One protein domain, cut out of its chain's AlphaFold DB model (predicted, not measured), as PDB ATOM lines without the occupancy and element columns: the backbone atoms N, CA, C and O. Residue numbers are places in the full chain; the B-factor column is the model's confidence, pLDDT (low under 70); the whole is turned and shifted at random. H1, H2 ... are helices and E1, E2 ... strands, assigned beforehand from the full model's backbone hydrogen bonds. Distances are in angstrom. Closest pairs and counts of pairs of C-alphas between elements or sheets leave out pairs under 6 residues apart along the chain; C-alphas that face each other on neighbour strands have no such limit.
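This is residues 77 to 183 of the 720 residues of an uncharacterized protein of Kwoniella pini CBS 10737 (UniProt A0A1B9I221). One long helix, H6, makes one side of the domain: H5 folds back along its first part as a helical hairpin, and H1 and H3 pack on its later part. On the other side a two-strand ribbon, E1 and E2, has H4 packed on E1; H4 and H6 spread as a V from H5, with H1 between them. There are 107 printed residues with six named helices and two named strands, in the order E1 H1 H2 H3 E2 H4 H5 H6; the sheet E1 - E2 is antiparallel and the class is mostly helix. The whole is compact, with a radius of gyration of the C-alphas of 14.2 A and spans of 44 by 32 by 22 A.

Start at E1, residues 80 to 84, and set it beside its antiparallel neighbour E2, residues 123 to 127: N 82 and O 125 are 2.9 A apart and N 84 and O 123 are 2.8 A apart, both within hydrogen-bond range. Next come H1, residues 89 to 94, H2, residues 101 to 104, and H3, residues 106 to 117; H2 and H3 only just touch, with 3 pairs of C-alphas within 8 A, and only at the corner, closest at Trp 102 and Arg 109, 6.5 A. After E2 look at H4, residues 129 to 141: its closest C-alpha to E1 is that of Ser 132, 5.4 A from that of Gly 82. H4 is near H1. H5, residues 143 to 151, is close to H4 but not clearly touching it, closest at the C-alphas of Arg 139 and Gly 145, 5.7 A. The hub is H6, residues 156 to 178, touching four helices. Its residues 156 to 166 touch H5 in a hairpin, at a shallow tilt of 16 degrees, opposite ways; the closest C-alphas are those of Ala 147 and Ala 159, 4.2 A. Its residues 170 to 177 touch H1 at a shallow tilt of 29 degrees, the same way, closest at the C-alphas of Lys 90 and Thr 173, 6.2 A. Its residues 171 to 178 touch H3, opposite ways at a tilt of 35.4 degrees, only just steep, closest at the C-alphas of Ile 116 and Lys 171, 5.8 A. With residues 177 to 178 it only just touches H2, with 3 pairs of C-alphas within 8 A, closest at Trp 102 and Leu 178, 5.7 A. H4 and H6 are apart. In H1, H4, H5 and H6 every O i to N i+4 pair is within hydrogen-bond range, in H3 7 of 8 are, and H2 is too short for such a pair.

Find C-alpha 80 at (169.973, 212.532, 227.353), where E1 begins; it is 12.4 A long and E2 12.5 A. H3 measures 16.2 A, H4 18.6 A and H5 11.9 A from first to last C-alpha. H6 runs 32.3 A, from C-alpha 156 at (199.395, 202.636, 219.032) to C-alpha 178 at (184.727, 231.383, 220.941).

The two C-alphas farthest apart are those of Asp 104 and Gly 154, 44.6 A. The printed part has no cut, and no link is long. In the B-factor column the printed part has a mean pLDDT of 76.2; look for values under 70 at residues 77 to 81, 97, 99, 127 to 146 and 154.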
ATOM      1  N   SER A  77     161.568 212.524 224.768       41.88
ATOM      2  CA  SER A  77     161.712 213.965 225.040       41.88
ATOM      3  C   SER A  77     162.535 214.309 226.286       41.88
ATOM      4  O   SER A  77     162.796 215.484 226.530       41.88
ATOM      5  N   ALA A  78     162.943 213.321 227.091       42.84
ATOM      6  CA  ALA A  78     163.834 213.578 228.218       42.84
ATOM      7  C   ALA A  78     165.261 213.799 227.678       42.84
ATOM      8  O   ALA A  78     165.780 212.910 226.999       42.84
ATOM      9  N   PRO A  79     165.904 214.951 227.942       52.22
ATOM     10  CA  PRO A  79     167.241 215.222 227.433       52.22
ATOM     11  C   PRO A  79     168.231 214.172 227.952       52.22
ATOM     12  O   PRO A  79     168.427 214.020 229.159       52.22
ATOM     13  N   ILE A  80     168.875 213.446 227.038       57.31
ATOM     14  CA  ILE A  80     169.973 212.532 227.353       57.31
ATOM     15  C   ILE A  80     171.282 213.307 227.184       57.31
ATOM     16  O   ILE A  80     171.460 214.064 226.233       57.31
ATOM     17  N   GLY A  81     172.217 213.140 228.121       63.22
ATOM     18  CA  GLY A  81     173.517 213.804 228.056       63.22
ATOM     19  C   GLY A  81     174.450 213.150 227.033       63.22
ATOM     20  O   GLY A  81     175.116 212.162 227.371       63.22
ATOM     21  N   GLY A  82     174.543 213.713 225.829       70.25
ATOM     22  CA  GLY A  82     175.495 213.306 224.794       70.25
ATOM     23  C   GLY A  82     176.905 213.820 225.086       70.25
ATOM     24  O   GLY A  82     177.084 214.944 225.547       70.25
ATOM     25  N   LYS A  83     177.923 212.982 224.863       79.69
ATOM     26  CA  LYS A  83     179.327 213.327 225.146       79.69
ATOM     27  C   LYS A  83     179.945 214.092 223.969       79.69
ATOM     28  O   LYS A  83     180.060 213.531 222.878       79.69
ATOM     29  N   ILE A  84     180.412 215.309 224.235       83.00
ATOM     30  CA  ILE A  84     181.112 216.177 223.283       83.00
ATOM     31  C   ILE A  84     182.623 216.128 223.549       83.00
ATOM     32  O   ILE A  84     183.063 216.193 224.699       83.00
ATOM     33  N   THR A  85     183.411 215.958 222.492       85.06
ATOM     34  CA  THR A  85     184.881 215.905 222.453       85.06
ATOM     35  C   THR A  85     185.394 216.755 221.289       85.06
ATOM     36  O   THR A  85     184.609 217.172 220.439       85.06
ATOM     37  N   MET A  86     186.711 216.976 221.192       84.12
ATOM     38  CA  MET A  86     187.304 217.708 220.060       84.12
ATOM     39  C   MET A  86     186.944 217.109 218.690       84.12
ATOM     40  O   MET A  86     186.771 217.853 217.730       84.12
ATOM     41  N   GLY A  87     186.753 215.787 218.595       75.44
ATOM     42  CA  GLY A  87     186.389 215.119 217.346       75.44
ATOM     43  C   GLY A  87     184.955 215.340 216.855       75.44
ATOM     44  O   GLY A  87     184.709 215.168 215.664       75.44
ATOM     45  N   ASN A  88     184.007 215.716 217.720       77.38
ATOM     46  CA  ASN A  88     182.617 216.001 217.322       77.38
ATOM     47  C   ASN A  88     182.145 217.420 217.686       77.38
ATOM     48  O   ASN A  88     180.998 217.774 217.404       77.38
ATOM     49  N   LEU A  89     183.035 218.245 218.247       85.00
ATOM     50  CA  LEU A  89     182.746 219.604 218.690       85.00
ATOM     51  C   LEU A  89     182.177 220.475 217.567       85.00
ATOM     52  O   LEU A  89     181.164 221.133 217.769       85.00
ATOM     53  N   LYS A  90     182.771 220.431 216.367       83.38
ATOM     54  CA  LYS A  90     182.308 221.226 215.218       83.38
ATOM     55  C   LYS A  90     180.830 221.000 214.909       83.38
ATOM     56  O   LYS A  90     180.093 221.954 214.689       83.38
ATOM     57  N   HIS A  91     180.402 219.740 214.930       77.19
ATOM     58  CA  HIS A  91     179.010 219.395 214.683       77.19
ATOM     59  C   HIS A  91     178.100 219.937 215.787       77.19
ATOM     60  O   HIS A  91     177.045 220.491 215.486       77.19
ATOM     61  N   TYR A  92     178.521 219.813 217.046       82.88
ATOM     62  CA  TYR A  92     177.759 220.326 218.177       82.88
ATOM     63  C   TYR A  92     177.548 221.834 218.085       82.88
ATOM     64  O   TYR A  92     176.404 222.285 218.078       82.88
ATOM     65  N   LEU A  93     178.629 222.592 217.905       85.44
ATOM     66  CA  LEU A  93     178.598 224.053 217.876       85.44
ATOM     67  C   LEU A  93     177.781 224.612 216.704       85.44
ATOM     68  O   LEU A  93     177.045 225.576 216.886       85.44
ATOM     69  N   LEU A  94     177.850 223.982 215.526       79.38
ATOM     70  CA  LEU A  94     177.059 224.384 214.354       79.38
ATOM     71  C   LEU A  94     175.592 223.930 214.418       79.38
ATOM     72  O   LEU A  94     174.761 224.430 213.667       79.38
ATOM     73  N   SER A  95     175.249 223.000 215.316       74.06
ATOM     74  CA  SER A  95     173.867 222.539 215.520       74.06
ATOM     75  C   SER A  95     173.081 223.347 216.558       74.06
ATOM     76  O   SER A  95     171.883 223.112 216.734       74.06
ATOM     77  N   LEU A  96     173.734 224.285 217.253       78.88
ATOM     78  CA  LEU A  96     173.085 225.132 218.251       78.88
ATOM     79  C   LEU A  96     172.016 226.003 217.580       78.88
ATOM     80  O   LEU A  96     172.274 226.693 216.596       78.88
ATOM     81  N   LYS A  97     170.794 225.977 218.125       67.00
ATOM     82  CA  LYS A  97     169.666 226.771 217.605       67.00
ATOM     83  C   LYS A  97     169.881 228.277 217.792       67.00
ATOM     84  O   LYS A  97     169.354 229.079 217.024       67.00
ATOM     85  N   GLU A  98     170.653 228.654 218.805       73.56
ATOM     86  CA  GLU A  98     170.968 230.037 219.139       73.56
ATOM     87  C   GLU A  98     172.216 230.501 218.382       73.56
ATOM     88  O   GLU A  98     173.343 230.119 218.697       73.56
ATOM     89  N   LYS A  99     172.016 231.374 217.387       64.81
ATOM     90  CA  LYS A  99     173.094 231.912 216.533       64.81
ATOM     91  C   LYS A  99     174.184 232.672 217.307       64.81
ATOM     92  O   LYS A  99     175.297 232.799 216.808       64.81
ATOM     93  N   ASN A 100     173.872 233.138 218.519       75.06
ATOM     94  CA  ASN A 100     174.774 233.891 219.393       75.06
ATOM     95  C   ASN A 100     175.154 233.131 220.674       75.06
ATOM     96  O   ASN A 100     175.679 233.743 221.599       75.06
ATOM     97  N   ALA A 101     174.958 231.808 220.737       76.62
ATOM     98  CA  ALA A 101     175.331 231.012 221.914       76.62
ATOM     99  C   ALA A 101     176.809 231.199 222.327       76.62
ATOM    100  O   ALA A 101     177.148 231.125 223.501       76.62
ATOM    101  N   TRP A 102     177.693 231.516 221.374       79.19
ATOM    102  CA  TRP A 102     179.103 231.835 221.638       79.19
ATOM    103  C   TRP A 102     179.322 233.120 222.454       79.19
ATOM    104  O   TRP A 102     180.409 233.314 223.001       79.19
ATOM    105  N   LYS A 103     178.319 234.003 222.507       79.31
ATOM    106  CA  LYS A 103     178.312 235.269 223.244       79.31
ATOM    107  C   LYS A 103     177.462 235.184 224.512       79.31
ATOM    108  O   LYS A 103     177.876 235.718 225.534       79.31
ATOM    109  N   ASP A 104     176.312 234.518 224.427       80.31
ATOM    110  CA  ASP A 104     175.248 234.631 225.427       80.31
ATOM    111  C   ASP A 104     175.215 233.455 226.438       80.31
ATOM    112  O   ASP A 104     174.559 233.568 227.471       80.31
ATOM    113  N   ASP A 105     175.951 232.358 226.195       85.00
ATOM    114  CA  ASP A 105     176.003 231.168 227.069       85.00
ATOM    115  C   ASP A 105     177.402 230.980 227.699       85.00
ATOM    116  O   ASP A 105     178.283 230.318 227.142       85.00
ATOM    117  N   GLU A 106     177.631 231.592 228.868       86.88
ATOM    118  CA  GLU A 106     178.919 231.528 229.584       86.88
ATOM    119  C   GLU A 106     179.306 230.102 230.013       86.88
ATOM    120  O   GLU A 106     180.469 229.719 229.870       86.88
ATOM    121  N   ASP A 107     178.344 229.286 230.456       87.75
ATOM    122  CA  ASP A 107     178.579 227.897 230.883       87.75
ATOM    123  C   ASP A 107     179.035 227.025 229.703       87.75
ATOM    124  O   ASP A 107     179.968 226.219 229.814       87.75
ATOM    125  N   LEU A 108     178.440 227.213 228.523       88.38
ATOM    126  CA  LEU A 108     178.905 226.535 227.319       88.38
ATOM    127  C   LEU A 108     180.290 227.027 226.878       88.38
ATOM    128  O   LEU A 108     181.122 226.207 226.479       88.38
ATOM    129  N   ARG A 109     180.576 228.331 226.973       90.31
ATOM    130  CA  ARG A 109     181.910 228.874 226.658       90.31
ATOM    131  C   ARG A 109     182.987 228.279 227.559       90.31
ATOM    132  O   ARG A 109     184.013 227.841 227.038       90.31
ATOM    133  N   GLU A 110     182.745 228.173 228.864       90.06
ATOM    134  CA  GLU A 110     183.664 227.515 229.802       90.06
ATOM    135  C   GLU A 110     183.873 226.038 229.454       90.06
ATOM    136  O   GLU A 110     185.004 225.546 229.436       90.06
ATOM    137  N   LYS A 111     182.802 225.318 229.097       91.81
ATOM    138  CA  LYS A 111     182.897 223.916 228.662       91.81
ATOM    139  C   LYS A 111     183.732 223.762 227.395       91.81
ATOM    140  O   LYS A 111     184.554 222.846 227.339       91.81
ATOM    141  N   VAL A 112     183.565 224.640 226.407       90.12
ATOM    142  CA  VAL A 112     184.368 224.644 225.174       90.12
ATOM    143  C   VAL A 112     185.827 225.000 225.470       90.12
ATOM    144  O   VAL A 112     186.720 224.289 225.008       90.12
ATOM    145  N   GLN A 113     186.083 226.010 226.304       90.94
ATOM    146  CA  GLN A 113     187.431 226.385 226.744       90.94
ATOM    147  C   GLN A 113     188.128 225.225 227.471       90.94
ATOM    148  O   GLN A 113     189.275 224.897 227.175       90.94
ATOM    149  N   SER A 114     187.399 224.492 228.319       90.56
ATOM    150  CA  SER A 114     187.933 223.331 229.039       90.56
ATOM    151  C   SER A 114     188.399 222.187 228.127       90.56
ATOM    152  O   SER A 114     189.193 221.345 228.559       90.56
ATOM    153  N   LEU A 115     187.906 222.121 226.880       89.31
ATOM    154  CA  LEU A 115     188.404 221.173 225.884       89.31
ATOM    155  C   LEU A 115     189.768 221.613 225.336       89.31
ATOM    156  O   LEU A 115     190.615 220.752 225.107       89.31
ATOM    157  N   ILE A 116     189.977 222.920 225.138       89.19
ATOM    158  CA  ILE A 116     191.235 223.509 224.643       89.19
ATOM    159  C   ILE A 116     192.338 223.384 225.695       89.19
ATOM    160  O   ILE A 116     193.491 223.112 225.363       89.19
ATOM    161  N   ASP A 117     191.991 223.564 226.968       86.50
ATOM    162  CA  ASP A 117     192.978 223.580 228.049       86.50
ATOM    163  C   ASP A 117     193.494 222.174 228.398       86.50
ATOM    164  O   ASP A 117     194.578 222.023 228.967       86.50
ATOM    165  N   LYS A 118     192.712 221.122 228.098       80.00
ATOM    166  CA  LYS A 118     193.008 219.737 228.496       80.00
ATOM    167  C   LYS A 118     192.747 218.732 227.362       80.00
ATOM    168  O   LYS A 118     191.592 218.358 227.127       80.00
ATOM    169  N   PRO A 119     193.804 218.183 226.730       75.81
ATOM    170  CA  PRO A 119     193.675 217.104 225.755       75.81
ATOM    171  C   PRO A 119     192.916 215.893 226.313       75.81
ATOM    172  O   PRO A 119     193.182 215.417 227.415       75.81
ATOM    173  N   GLY A 120     191.948 215.382 225.546       71.50
ATOM    174  CA  GLY A 120     191.128 214.225 225.931       71.50
ATOM    175  C   GLY A 120     189.960 214.530 226.879       71.50
ATOM    176  O   GLY A 120     189.215 213.607 227.234       71.50
ATOM    177  N   ASN A 121     189.764 215.797 227.261       82.50
ATOM    178  CA  ASN A 121     188.607 216.222 228.039       82.50
ATOM    179  C   ASN A 121     187.297 216.095 227.232       82.50
ATOM    180  O   ASN A 121     187.288 215.923 226.009       82.50
ATOM    181  N   SER A 122     186.163 216.102 227.930       85.06
ATOM    182  CA  SER A 122     184.836 216.005 227.321       85.06
ATOM    183  C   SER A 122     183.766 216.564 228.242       85.06
ATOM    184  O   SER A 122     183.807 216.267 229.435       85.06
ATOM    185  N   PHE A 123     182.745 217.212 227.694       87.12
ATOM    186  CA  PHE A 123     181.560 217.608 228.458       87.12
ATOM    187  C   PHE A 123     180.309 216.865 227.976       87.12
ATOM    188  O   PHE A 123     180.322 216.185 226.945       87.12
ATOM    189  N   ARG A 124     179.229 216.934 228.761       82.06
ATOM    190  CA  ARG A 124     177.915 216.413 228.366       82.06
ATOM    191  C   ARG A 124     177.000 217.564 227.978       82.06
ATOM    192  O   ARG A 124     176.871 218.511 228.747       82.06
ATOM    193  N   ALA A 125     176.352 217.439 226.827       79.50
ATOM    194  CA  ALA A 125     175.324 218.359 226.363       79.50
ATOM    195  C   ALA A 125     173.948 217.672 226.404       79.50
ATOM    196  O   ALA A 125     173.852 216.510 225.993       79.50
ATOM    197  N   PRO A 126     172.895 218.341 226.908       70.94
ATOM    198  CA  PRO A 126     171.536 217.821 226.829       70.94
ATOM    199  C   PRO A 126     171.083 217.794 225.365       70.94
ATOM    200  O   PRO A 126     171.182 218.797 224.663       70.94
ATOM    201  N   MET A 127     170.605 216.645 224.897       69.25
ATOM    202  CA  MET A 127     170.102 216.471 223.532       69.25
ATOM    203  C   MET A 127     169.003 215.411 223.483       69.25
ATOM    204  O   MET A 127     168.854 214.611 224.414       69.25
ATOM    205  N   SER A 128     168.220 215.397 222.406       62.59
ATOM    206  CA  SER A 128     167.216 214.348 222.197       62.59
ATOM    207  C   SER A 128     167.870 212.978 221.976       62.59
ATOM    208  O   SER A 128     169.031 212.878 221.569       62.59
ATOM    209  N   THR A 129     167.126 211.891 222.196       55.56
ATOM    210  CA  THR A 129     167.612 210.520 221.938       55.56
ATOM    211  C   THR A 129     168.042 210.326 220.477       55.56
ATOM    212  O   THR A 129     169.031 209.640 220.202       55.56
ATOM    213  N   LYS A 130     167.339 210.978 219.538       58.94
ATOM    214  CA  LYS A 130     167.639 210.954 218.099       58.94
ATOM    215  C   LYS A 130     168.977 211.632 217.796       58.94
ATOM    216  O   LYS A 130     169.864 210.995 217.233       58.94
ATOM    217  N   GLU A 131     169.163 212.865 218.266       59.59
ATOM    218  CA  GLU A 131     170.426 213.602 218.115       59.59
ATOM    219  C   GLU A 131     171.580 212.860 218.806       59.59
ATOM    220  O   GLU A 131     172.640 212.665 218.219       59.59
ATOM    221  N   SER A 132     171.371 212.331 220.017       60.25
ATOM    222  CA  SER A 132     172.389 211.551 220.739       60.25
ATOM    223  C   SER A 132     172.861 210.313 219.976       60.25
ATOM    224  O   SER A 132     174.022 209.905 220.116       60.25
ATOM    225  N   THR A 133     171.978 209.685 219.203       57.41
ATOM    226  CA  THR A 133     172.312 208.505 218.400       57.41
ATOM    227  C   THR A 133     173.175 208.897 217.202       57.41
ATOM    228  O   THR A 133     174.209 208.264 216.983       57.41
ATOM    229  N   GLU A 134     172.830 209.991 216.521       60.12
ATOM    230  CA  GLU A 134     173.607 210.596 215.429       60.12
ATOM    231  C   GLU A 134     175.014 211.004 215.908       60.12
ATOM    232  O   GLU A 134     176.026 210.593 215.344       60.12
ATOM    233  N   TYR A 135     175.131 211.674 217.059       60.97
ATOM    234  CA  TYR A 135     176.442 211.997 217.642       60.97
ATOM    235  C   TYR A 135     177.263 210.755 218.008       60.97
ATOM    236  O   TYR A 135     178.497 210.776 217.954       60.97
ATOM    237  N   THR A 136     176.607 209.659 218.388       58.09
ATOM    238  CA  THR A 136     177.284 208.404 218.730       58.09
ATOM    239  C   THR A 136     177.750 207.647 217.485       58.09
ATOM    240  O   THR A 136     178.838 207.062 217.523       58.09
ATOM    241  N   SER A 137     176.978 207.653 216.393       58.66
ATOM    242  CA  SER A 137     177.393 207.079 215.107       58.66
ATOM    243  C   SER A 137     178.547 207.880 214.509       58.66
ATOM    244  O   SER A 137     179.591 207.285 214.236       58.66
ATOM    245  N   ILE A 138     178.437 209.213 214.473       58.38
ATOM    246  CA  ILE A 138     179.514 210.122 214.056       58.38
ATOM    247  C   ILE A 138     180.763 209.875 214.890       58.38
ATOM    248  O   ILE A 138     181.853 209.761 214.354       58.38
ATOM    249  N   ARG A 139     180.649 209.705 216.210       60.09
ATOM    250  CA  ARG A 139     181.813 209.411 217.056       60.09
ATOM    251  C   ARG A 139     182.475 208.072 216.719       60.09
ATOM    252  O   ARG A 139     183.693 207.958 216.845       60.09
ATOM    253  N   LYS A 140     181.713 207.054 216.310       56.69
ATOM    254  CA  LYS A 140     182.266 205.752 215.899       56.69
ATOM    255  C   LYS A 140     182.976 205.831 214.543       56.69
ATOM    256  O   LYS A 140     184.014 205.187 214.407       56.69
ATOM    257  N   SER A 141     182.453 206.605 213.593       54.59
ATOM    258  CA  SER A 141     183.061 206.826 212.271       54.59
ATOM    259  C   SER A 141     184.126 207.931 212.262       54.59
ATOM    260  O   SER A 141     184.973 207.955 211.370       54.59
ATOM    261  N   SER A 142     184.136 208.799 213.278       62.56
ATOM    262  CA  SER A 142     185.081 209.908 213.423       62.56
ATOM    263  C   SER A 142     186.528 209.422 213.553       62.56
ATOM    264  O   SER A 142     186.771 208.300 214.016       62.56
ATOM    265  N   PRO A 143     187.506 210.295 213.259       64.44
ATOM    266  CA  PRO A 143     188.918 210.045 213.530       64.44
ATOM    267  C   PRO A 143     189.221 209.533 214.952       64.44
ATOM    268  O   PRO A 143     190.066 208.657 215.107       64.44
ATOM    269  N   GLU A 144     188.488 209.963 215.990       65.38
ATOM    270  CA  GLU A 144     188.626 209.422 217.358       65.38
ATOM    271  C   GLU A 144     188.145 207.963 217.481       65.38
ATOM    272  O   GLU A 144     188.731 207.153 218.209       65.38
ATOM    273  N   GLY A 145     187.051 207.618 216.799       65.69
ATOM    274  CA  GLY A 145     186.531 206.253 216.724       65.69
ATOM    275  C   GLY A 145     187.489 205.330 215.975       65.69
ATOM    276  O   GLY A 145     187.801 204.233 216.453       65.69
ATOM    277  N   GLN A 146     188.037 205.819 214.861       69.56
ATOM    278  CA  GLN A 146     189.054 205.128 214.075       69.56
ATOM    279  C   GLN A 146     190.362 204.966 214.853       69.56
ATOM    280  O   GLN A 146     190.889 203.859 214.907       69.56
ATOM    281  N   ALA A 147     190.838 205.998 215.551       70.50
ATOM    282  CA  ALA A 147     192.025 205.908 216.397       70.50
ATOM    283  C   ALA A 147     191.869 204.838 217.485       70.50
ATOM    284  O   ALA A 147     192.752 204.005 217.680       70.50
ATOM    285  N   LYS A 148     190.703 204.759 218.142       71.50
ATOM    286  CA  LYS A 148     190.409 203.680 219.104       71.50
ATOM    287  C   LYS A 148     190.380 202.302 218.454       71.50
ATOM    288  O   LYS A 148     190.797 201.325 219.076       71.50
ATOM    289  N   TYR A 149     189.870 202.197 217.233       70.81
ATOM    290  CA  TYR A 149     189.882 200.947 216.480       70.81
ATOM    291  C   TYR A 149     191.312 200.516 216.110       70.81
ATOM    292  O   TYR A 149     191.658 199.349 216.300       70.81
ATOM    293  N   VAL A 150     192.144 201.450 215.649       71.75
ATOM    294  CA  VAL A 150     193.552 201.248 215.272       71.75
ATOM    295  C   VAL A 150     194.404 200.891 216.499       71.75
ATOM    296  O   VAL A 150     195.126 199.893 216.471       71.75
ATOM    297  N   ALA A 151     194.197 201.562 217.636       71.56
ATOM    298  CA  ALA A 151     194.817 201.198 218.912       71.56
ATOM    299  C   ALA A 151     194.456 199.760 219.327       71.56
ATOM    300  O   ALA A 151     195.324 198.962 219.676       71.56
ATOM    301  N   ARG A 152     193.178 199.367 219.198       73.75
ATOM    302  CA  ARG A 152     192.717 197.982 219.442       73.75
ATOM    303  C   ARG A 152     193.269 196.962 218.440       73.75
ATOM    304  O   ARG A 152     193.136 195.756 218.659       73.75
ATOM    305  N   LYS A 153     193.817 197.408 217.310       76.56
ATOM    306  CA  LYS A 153     194.464 196.574 216.287       76.56
ATOM    307  C   LYS A 153     195.970 196.424 216.513       76.56
ATOM    308  O   LYS A 153     196.570 195.619 215.807       76.56
ATOM    309  N   GLY A 154     196.526 197.106 217.517       67.00
ATOM    310  CA  GLY A 154     197.930 197.008 217.912       67.00
ATOM    311  C   GLY A 154     198.831 198.098 217.333       67.00
ATOM    312  O   GLY A 154     200.035 198.017 217.520       67.00
ATOM    313  N   ASP A 155     198.270 199.103 216.657       79.50
ATOM    314  CA  ASP A 155     199.026 200.217 216.073       79.50
ATOM    315  C   ASP A 155     198.807 201.486 216.919       79.50
ATOM    316  O   ASP A 155     197.935 202.316 216.658       79.50
ATOM    317  N   GLN A 156     199.528 201.561 218.040       81.88
ATOM    318  CA  GLN A 156     199.395 202.636 219.032       81.88
ATOM    319  C   GLN A 156     199.887 203.981 218.483       81.88
ATOM    320  O   GLN A 156     199.243 204.999 218.718       81.88
ATOM    321  N   GLU A 157     200.979 203.990 217.717       77.94
ATOM    322  CA  GLU A 157     201.573 205.212 217.159       77.94
ATOM    323  C   GLU A 157     200.625 205.899 216.179       77.94
ATOM    324  O   GLU A 157     200.330 207.086 216.330       77.94
ATOM    325  N   LYS A 158     200.047 205.140 215.241       76.88
ATOM    326  CA  LYS A 158     199.057 205.681 214.308       76.88
ATOM    327  C   LYS A 158     197.807 206.176 215.029       76.88
ATOM    328  O   LYS A 158     197.243 207.200 214.656       76.88
ATOM    329  N   ALA A 159     197.373 205.480 216.080       75.69
ATOM    330  CA  ALA A 159     196.243 205.927 216.887       75.69
ATOM    331  C   ALA A 159     196.531 207.249 217.617       75.69
ATOM    332  O   ALA A 159     195.672 208.130 217.627       75.69
ATOM    333  N   ILE A 160     197.727 207.411 218.191       79.69
ATOM    334  CA  ILE A 160     198.163 208.655 218.843       79.69
ATOM    335  C   ILE A 160     198.242 209.791 217.820       79.69
ATOM    336  O   ILE A 160     197.714 210.871 218.075       79.69
ATOM    337  N   GLN A 161     198.814 209.537 216.642       82.94
ATOM    338  CA  GLN A 161     198.873 210.519 215.561       82.94
ATOM    339  C   GLN A 161     197.470 210.992 215.155       82.94
ATOM    340  O   GLN A 161     197.213 212.193 215.119       82.94
ATOM    341  N   MET A 162     196.533 210.064 214.938       79.00
ATOM    342  CA  MET A 162     195.147 210.399 214.592       79.00
ATOM    343  C   MET A 162     194.441 211.191 215.702       79.00
ATOM    344  O   MET A 162     193.674 212.109 215.409       79.00
ATOM    345  N   ILE A 163     194.691 210.868 216.977       81.06
ATOM    346  CA  ILE A 163     194.139 211.621 218.116       81.06
ATOM    347  C   ILE A 163     194.685 213.051 218.127       81.06
ATOM    348  O   ILE A 163     193.897 213.985 218.263       81.06
ATOM    349  N   ASN A 164     195.992 213.229 217.927       82.69
ATOM    350  CA  ASN A 164     196.626 214.546 217.896       82.69
ATOM    351  C   ASN A 164     196.118 215.389 216.718       82.69
ATOM    352  O   ASN A 164     195.726 216.533 216.911       82.69
ATOM    353  N   GLU A 165     196.020 214.815 215.517       83.19
ATOM    354  CA  GLU A 165     195.447 215.503 214.350       83.19
ATOM    355  C   GLU A 165     193.993 215.934 214.587       83.19
ATOM    356  O   GLU A 165     193.572 217.014 214.167       83.19
ATOM    357  N   THR A 166     193.213 215.097 215.275       81.31
ATOM    358  CA  THR A 166     191.826 215.418 215.630       81.31
ATOM    359  C   THR A 166     191.761 216.535 216.661       81.31
ATOM    360  O   THR A 166     190.907 217.415 216.561       81.31
ATOM    361  N   TYR A 167     192.667 216.513 217.637       84.75
ATOM    362  CA  TYR A 167     192.774 217.540 218.659       84.75
ATOM    363  C   TYR A 167     193.119 218.902 218.053       84.75
ATOM    364  O   TYR A 167     192.393 219.858 218.302       84.75
ATOM    365  N   GLU A 168     194.142 218.984 217.199       85.94
ATOM    366  CA  GLU A 168     194.547 220.243 216.556       85.94
ATOM    367  C   GLU A 168     193.422 220.837 215.692       85.94
ATOM    368  O   GLU A 168     193.112 222.025 215.784       85.94
ATOM    369  N   LYS A 169     192.719 220.002 214.911       83.88
ATOM    370  CA  LYS A 169     191.547 220.447 214.132       83.88
ATOM    371  C   LYS A 169     190.388 220.908 215.024       83.88
ATOM    372  O   LYS A 169     189.726 221.906 214.722       83.88
ATOM    373  N   GLY A 170     190.124 220.180 216.108       85.06
ATOM    374  CA  GLY A 170     189.083 220.519 217.076       85.06
ATOM    375  C   GLY A 170     189.391 221.810 217.834       85.06
ATOM    376  O   GLY A 170     188.497 222.633 218.013       85.06
ATOM    377  N   LYS A 171     190.659 222.034 218.192       89.62
ATOM    378  CA  LYS A 171     191.140 223.247 218.857       89.62
ATOM    379  C   LYS A 171     190.900 224.488 218.005       89.62
ATOM    380  O   LYS A 171     190.273 225.424 218.488       89.62
ATOM    381  N   LEU A 172     191.290 224.461 216.729       88.56
ATOM    382  CA  LEU A 172     191.011 225.565 215.799       88.56
ATOM    383  C   LEU A 172     189.508 225.863 215.707       88.56
ATOM    384  O   LEU A 172     189.094 227.015 215.733       88.56
ATOM    385  N   THR A 173     188.679 224.817 215.659       88.12
ATOM    386  CA  THR A 173     187.215 224.970 215.633       88.12
ATOM    387  C   THR A 173     186.695 225.642 216.907       88.12
ATOM    388  O   THR A 173     185.864 226.545 216.828       88.12
ATOM    389  N   ALA A 174     187.172 225.200 218.074       88.69
ATOM    390  CA  ALA A 174     186.794 225.745 219.372       88.69
ATOM    391  C   ALA A 174     187.173 227.230 219.483       88.69
ATOM    392  O   ALA A 174     186.339 228.055 219.846       88.69
ATOM    393  N   GLU A 175     188.405 227.577 219.103       91.25
ATOM    394  CA  GLU A 175     188.916 228.949 219.117       91.25
ATOM    395  C   GLU A 175     188.142 229.860 218.157       91.25
ATOM    396  O   GLU A 175     187.764 230.967 218.540       91.25
ATOM    397  N   SER A 176     187.852 229.399 216.935       88.81
ATOM    398  CA  SER A 176     187.028 230.153 215.980       88.81
ATOM    399  C   SER A 176     185.609 230.367 216.497       88.81
ATOM    400  O   SER A 176     185.056 231.448 216.324       88.81
ATOM    401  N   TRP A 177     185.007 229.376 217.159       90.88
ATOM    402  CA  TRP A 177     183.668 229.539 217.725       90.88
ATOM    403  C   TRP A 177     183.646 230.527 218.889       90.88
ATOM    404  O   TRP A 177     182.791 231.405 218.907       90.88
ATOM    405  N   LEU A 178     184.613 230.453 219.808       89.12
ATOM    406  CA  LEU A 178     184.727 231.383 220.941       89.12
ATOM    407  C   LEU A 178     184.918 232.846 220.501       89.12
ATOM    408  O   LEU A 178     184.561 233.755 221.251       89.12
ATOM    409  N   LYS A 179     185.456 233.069 219.295       89.31
ATOM    410  CA  LYS A 179     185.599 234.386 218.650       89.31
ATOM    411  C   LYS A 179     184.387 234.807 217.806       89.31
ATOM    412  O   LYS A 179     184.360 235.934 217.321       89.31
ATOM    413  N   GLY A 180     183.408 233.923 217.599       83.50
ATOM    414  CA  GLY A 180     182.277 234.161 216.696       83.50
ATOM    415  C   GLY A 180     182.628 234.066 215.203       83.50
ATOM    416  O   GLY A 180     181.870 234.537 214.360       83.50
ATOM    417  N   GLU A 181     183.764 233.459 214.857       86.38
ATOM    418  CA  GLU A 181     184.298 233.345 213.488       86.38
ATOM    419  C   GLU A 181     183.976 231.992 212.823       86.38
ATOM    420  O   GLU A 181     184.339 231.754 211.668       86.38
ATOM    421  N   LEU A 182     183.317 231.068 213.534       84.00
ATOM    422  CA  LEU A 182     183.015 229.741 213.000       84.00
ATOM    423  C   LEU A 182     181.919 229.810 211.920       84.00
ATOM    424  O   LEU A 182     180.743 230.003 212.216       84.00
ATOM    425  N   SER A 183     182.310 229.587 210.664       79.25
ATOM    426  CA  SER A 183     181.388 229.473 209.529       79.25
ATOM    427  C   SER A 183     180.682 228.112 209.499       79.25
ATOM    428  O   SER A 183     181.334 227.068 209.565       79.25
TER     429      SER A 183